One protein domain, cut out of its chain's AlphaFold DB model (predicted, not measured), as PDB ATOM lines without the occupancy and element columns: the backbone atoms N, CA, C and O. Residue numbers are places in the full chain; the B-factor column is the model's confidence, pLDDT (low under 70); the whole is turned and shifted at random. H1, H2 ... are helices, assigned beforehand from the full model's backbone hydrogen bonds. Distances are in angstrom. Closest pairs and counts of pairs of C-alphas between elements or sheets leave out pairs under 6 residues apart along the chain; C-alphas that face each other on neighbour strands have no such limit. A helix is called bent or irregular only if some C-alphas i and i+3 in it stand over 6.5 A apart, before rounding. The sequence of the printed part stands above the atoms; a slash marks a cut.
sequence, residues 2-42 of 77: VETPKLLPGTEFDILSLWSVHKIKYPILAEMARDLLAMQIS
ATOM      1  N   VAL A   2     500.488 704.198 515.944       53.06
ATOM      2  CA  VAL A   2     500.476 705.581 515.450       53.06
ATOM      3  C   VAL A   2     499.672 705.529 514.155       53.06
ATOM      4  O   VAL A   2     500.075 704.828 513.231       53.06
ATOM      5  N   GLU A   3     498.504 706.165 514.130       58.94
ATOM      6  CA  GLU A   3     497.684 706.252 512.921       58.94
ATOM      7  C   GLU A   3     498.457 707.093 511.901       58.94
ATOM      8  O   GLU A   3     498.639 708.296 512.085       58.94
ATOM      9  N   THR A   4     498.984 706.458 510.857       58.66
ATOM     10  CA  THR A   4     499.629 707.164 509.753       58.66
ATOM     11  C   THR A   4     498.543 707.715 508.831       58.66
ATOM     12  O   THR A   4     497.747 706.940 508.286       58.66
ATOM     13  N   PRO A   5     498.460 709.043 508.637       64.50
ATOM     14  CA  PRO A   5     497.490 709.617 507.718       64.50
ATOM     15  C   PRO A   5     497.735 709.079 506.315       64.50
ATOM     16  O   PRO A   5     498.869 709.072 505.831       64.50
ATOM     17  N   LYS A   6     496.669 708.636 505.648       64.19
ATOM     18  CA  LYS A   6     496.722 708.260 504.235       64.19
ATOM     19  C   LYS A   6     496.883 709.538 503.412       64.19
ATOM     20  O   LYS A   6     495.896 710.164 503.042       64.19
ATOM     21  N   LEU A   7     498.128 709.950 503.193       68.12
ATOM     22  CA  LEU A   7     498.447 711.097 502.357       68.12
ATOM     23  C   LEU A   7     498.192 710.739 500.889       68.12
ATOM     24  O   LEU A   7     498.666 709.709 500.405       68.12
ATOM     25  N   LEU A   8     497.441 711.581 500.180       70.31
ATOM     26  CA  LEU A   8     497.305 711.462 498.733       70.31
ATOM     27  C   LEU A   8     498.611 711.934 498.068       70.31
ATOM     28  O   LEU A   8     499.118 712.998 498.437       70.31
ATOM     29  N   PRO A   9     499.166 711.188 497.094       63.56
ATOM     30  CA  PRO A   9     500.365 711.610 496.378       63.56
ATOM     31  C   PRO A   9     500.158 712.993 495.743       63.56
ATOM     32  O   PRO A   9     499.231 713.175 494.957       63.56
ATOM     33  N   GLY A  10     501.001 713.963 496.101       70.00
ATOM     34  CA  GLY A  10     500.932 715.341 495.593       70.00
ATOM     35  C   GLY A  10     500.192 716.345 496.484       70.00
ATOM     36  O   GLY A  10     500.081 717.503 496.097       70.00
ATOM     37  N   THR A  11     499.705 715.944 497.664       74.56
ATOM     38  CA  THR A  11     499.183 716.893 498.668       74.56
ATOM     39  C   THR A  11     500.283 717.266 499.657       74.56
ATOM     40  O   THR A  11     500.986 716.385 500.153       74.56
ATOM     41  N   GLU A  12     500.427 718.557 499.958       74.50
ATOM     42  CA  GLU A  12     501.347 719.011 501.001       74.50
ATOM     43  C   GLU A  12     500.920 718.451 502.364       74.50
ATOM     44  O   GLU A  12     499.757 718.533 502.761       74.50
ATOM     45  N   PHE A  13     501.865 717.825 503.065       82.38
ATOM     46  CA  PHE A  13     501.614 717.227 504.368       82.38
ATOM     47  C   PHE A  13     501.931 718.219 505.481       82.38
ATOM     48  O   PHE A  13     503.096 718.485 505.775       82.38
ATOM     49  N   ASP A  14     500.887 718.721 506.134       84.75
ATOM     50  CA  ASP A  14     501.030 719.555 507.321       84.75
ATOM     51  C   ASP A  14     501.074 718.694 508.594       84.75
ATOM     52  O   ASP A  14     500.056 718.251 509.141       84.75
ATOM     53  N   ILE A  15     502.296 718.475 509.083       85.19
ATOM     54  CA  ILE A  15     502.555 717.742 510.323       85.19
ATOM     55  C   ILE A  15     501.984 718.453 511.563       85.19
ATOM     56  O   ILE A  15     501.560 717.777 512.502       85.19
ATOM     57  N   LEU A  16     501.916 719.788 511.587       86.50
ATOM     58  CA  LEU A  16     501.370 720.536 512.726       86.50
ATOM     59  C   LEU A  16     499.852 720.365 512.803       86.50
ATOM     60  O   LEU A  16     499.311 720.114 513.885       86.50
ATOM     61  N   SER A  17     499.171 720.405 511.655       87.44
ATOM     62  CA  SER A  17     497.739 720.097 511.567       87.44
ATOM     63  C   SER A  17     497.427 718.678 512.050       87.44
ATOM     64  O   SER A  17     496.444 718.477 512.768       87.44
ATOM     65  N   LEU A  18     498.286 717.695 511.754       87.69
ATOM     66  CA  LEU A  18     498.111 716.332 512.262       87.69
ATOM     67  C   LEU A  18     498.144 716.271 513.797       87.69
ATOM     68  O   LEU A  18     497.263 715.664 514.414       87.69
ATOM     69  N   TRP A  19     499.154 716.883 514.419       90.12
ATOM     70  CA  TRP A  19     499.287 716.896 515.879       90.12
ATOM     71  C   TRP A  19     498.171 717.690 516.558       90.12
ATOM     72  O   TRP A  19     497.733 717.312 517.645       90.12
ATOM     73  N   SER A  20     497.642 718.719 515.889       86.19
ATOM     74  CA  SER A  20     496.472 719.470 516.351       86.19
ATOM     75  C   SER A  20     495.243 718.567 516.521       86.19
ATOM     76  O   SER A  20     494.613 718.571 517.580       86.19
ATOM     77  N   VAL A  21     494.961 717.695 515.543       90.94
ATOM     78  CA  VAL A  21     493.859 716.713 515.629       90.94
ATOM     79  C   VAL A  21     494.083 715.709 516.768       90.94
ATOM     80  O   VAL A  21     493.141 715.304 517.450       90.94
ATOM     81  N   HIS A  22     495.336 715.332 517.027       89.00
ATOM     82  CA  HIS A  22     495.689 714.351 518.056       89.00
ATOM     83  C   HIS A  22     495.813 714.934 519.470       89.00
ATOM     84  O   HIS A  22     495.948 714.168 520.430       89.00
ATOM     85  N   LYS A  23     495.704 716.258 519.631       90.00
ATOM     86  CA  LYS A  23     495.868 716.953 520.916       90.00
ATOM     87  C   LYS A  23     494.905 716.467 521.998       90.00
ATOM     88  O   LYS A  23     495.284 716.405 523.158       90.00
ATOM     89  N   ILE A  24     493.680 716.077 521.637       90.62
ATOM     90  CA  ILE A  24     492.693 715.573 522.611       90.62
ATOM     91  C   ILE A  24     493.170 714.256 523.240       90.62
ATOM     92  O   ILE A  24     493.011 714.040 524.438       90.62
ATOM     93  N   LYS A  25     493.780 713.379 522.436       92.25
ATOM     94  CA  LYS A  25     494.254 712.063 522.880       92.25
ATOM     95  C   LYS A  25     495.639 712.132 523.521       92.25
ATOM     96  O   LYS A  25     495.931 711.363 524.431       92.25
ATOM     97  N   TYR A  26     496.481 713.048 523.046       91.69
ATOM     98  CA  TYR A  26     497.869 713.194 523.475       91.69
ATOM     99  C   TYR A  26     498.227 714.671 523.711       91.69
ATOM    100  O   TYR A  26     499.029 715.228 522.963       91.69
ATOM    101  N   PRO A  27     497.661 715.326 524.740       90.06
ATOM    102  CA  PRO A  27     497.797 716.773 524.922       90.06
ATOM    103  C   PRO A  27     499.249 717.209 525.128       90.06
ATOM    104  O   PRO A  27     499.713 718.112 524.444       90.06
ATOM    105  N   ILE A  28     499.988 716.505 525.991       92.44
ATOM    106  CA  ILE A  28     501.390 716.820 526.301       92.44
ATOM    107  C   ILE A  28     502.288 716.577 525.081       92.44
ATOM    108  O   ILE A  28     503.144 717.391 524.757       92.44
ATOM    109  N   LEU A  29     502.080 715.468 524.364       89.12
ATOM    110  CA  LEU A  29     502.889 715.137 523.188       89.12
ATOM    111  C   LEU A  29     502.612 716.079 522.015       89.12
ATOM    112  O   LEU A  29     503.548 716.458 521.322       89.12
ATOM    113  N   ALA A  30     501.359 716.483 521.809       90.25
ATOM    114  CA  ALA A  30     501.001 717.459 520.785       90.25
ATOM    115  C   ALA A  30     501.578 718.853 521.088       90.25
ATOM    116  O   ALA A  30     501.986 719.552 520.165       90.25
ATOM    117  N   GLU A  31     501.644 719.242 522.366       90.38
ATOM    118  CA  GLU A  31     502.300 720.476 522.818       90.38
ATOM    119  C   GLU A  31     503.804 720.431 522.524       90.38
ATOM    120  O   GLU A  31     504.306 721.291 521.809       90.38
ATOM    121  N   MET A  32     504.493 719.360 522.941       89.75
ATOM    122  CA  MET A  32     505.917 719.163 522.640       89.75
ATOM    123  C   MET A  32     506.189 719.115 521.134       89.75
ATOM    124  O   MET A  32     507.143 719.720 520.660       89.75
ATOM    125  N   ALA A  33     505.358 718.410 520.363       88.56
ATOM    126  CA  ALA A  33     505.509 718.330 518.916       88.56
ATOM    127  C   ALA A  33     505.335 719.701 518.260       88.56
ATOM    128  O   ALA A  33     506.109 720.045 517.378       88.56
ATOM    129  N   ARG A  34     504.366 720.513 518.699       87.06
ATOM    130  CA  ARG A  34     504.214 721.880 518.199       87.06
ATOM    131  C   ARG A  34     505.427 722.730 518.555       87.06
ATOM    132  O   ARG A  34     505.933 723.412 517.678       87.06
ATOM    133  N   ASP A  35     505.908 722.671 519.789       85.31
ATOM    134  CA  ASP A  35     507.025 723.509 520.225       85.31
ATOM    135  C   ASP A  35     508.321 723.127 519.490       85.31
ATOM    136  O   ASP A  35     509.030 724.003 519.007       85.31
ATOM    137  N   LEU A  36     508.579 721.828 519.301       83.50
ATOM    138  CA  LEU A  36     509.756 721.307 518.595       83.50
ATOM    139  C   LEU A  36     509.677 721.443 517.068       83.50
ATOM    140  O   LEU A  36     510.703 721.580 516.415       83.50
ATOM    141  N   LEU A  37     508.489 721.343 516.468       80.19
ATOM    142  CA  LEU A  37     508.336 721.412 515.009       80.19
ATOM    143  C   LEU A  37     508.085 722.843 514.514       80.19
ATOM    144  O   LEU A  37     508.444 723.150 513.380       80.19
ATOM    145  N   ALA A  38     507.489 723.718 515.333       76.38
ATOM    146  CA  ALA A  38     507.283 725.129 514.991       76.38
ATOM    147  C   ALA A  38     508.541 725.971 515.235       76.38
ATOM    148  O   ALA A  38     508.860 726.849 514.432       76.38
ATOM    149  N   MET A  39     509.287 725.694 516.309       67.31
ATOM    150  CA  MET A  39     510.643 726.206 516.483       67.31
ATOM    151  C   MET A  39     511.548 725.336 515.623       67.31
ATOM    152  O   MET A  39     511.970 724.278 516.067       67.31
ATOM    153  N   GLN A  40     511.793 725.706 514.366       57.56
ATOM    154  CA  GLN A  40     512.651 724.907 513.494       57.56
ATOM    155  C   GLN A  40     513.978 724.575 514.199       57.56
ATOM    156  O   GLN A  40     514.849 725.433 514.315       57.56
ATOM    157  N   ILE A  41     514.169 723.321 514.630       57.03
ATOM    158  CA  ILE A  41     515.433 722.801 515.195       57.03
ATOM    159  C   ILE A  41     516.444 722.580 514.061       57.03
ATOM    160  O   ILE A  41     517.167 721.589 513.998       57.03
ATOM    161  N   SER A  42     516.448 723.475 513.083       50.19
ATOM    162  CA  SER A  42     517.376 723.430 511.982       50.19
ATOM    163  C   SER A  42     518.363 724.563 512.219       50.19
ATOM    164  O   SER A  42     518.104 725.731 511.937       50.19
TER     165      SER A  42
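This is residues 2 to 42 of the 77 residues of the protein "Dimer_Tnp_hAT domain-containing protein" of Brassica oleracea var. oleracea (UniProt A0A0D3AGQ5). A small helical hairpin, H2 and the shorter H1 side by side, has a wide open loop of chain before it: residues 2 to 14 swing out from the hairpin, and residues 6 to 12 of them stick out free. A short tail, residues 39 to 42, follows H2. The printed part has 41 residues with two named helices, H1 then H2, and no named strand; the class is all helix, though under half of the residues, 20 of 41, are in named elements. The whole is only just loose, close to compact, with a radius of gyration of the C-alphas of 11.2 A, and flat, spanning 29 by 28 by 13 A.

The longest helix is H2, residues 27 to 38. It touches H1, residues 15 to 22, with 9 pairs of C-alphas within 8 A. The closest C-alphas of the two are those of Trp 19 and Ala 30, 5.2 A apart. Their lines stand at a shallow tilt of 10 degrees, and they run opposite ways. Their centres are 9.2 A apart. A tight link of 4 residues joins them, and the two form a helical hairpin. In H1 and H2 every backbone O i to N i+4 pair is within hydrogen-bond range.

H2 measures 16.1 A from C-alpha 27 at (497.797, 716.773, 524.922) to C-alpha 38 at (507.283, 725.129, 514.991). H1 measures 10.9 A and begins at C-alpha 15, (502.555, 717.742, 510.323). Neither helix is bent.

The two C-alphas farthest apart are those of Gly 10 and Ile 28, at 30.7 A. Residues 6 to 12 stand free. The printed part has no cut. Its mean pLDDT is 78.8; residues 2 to 7, residue 9 and residues 39 to 42 are under 70.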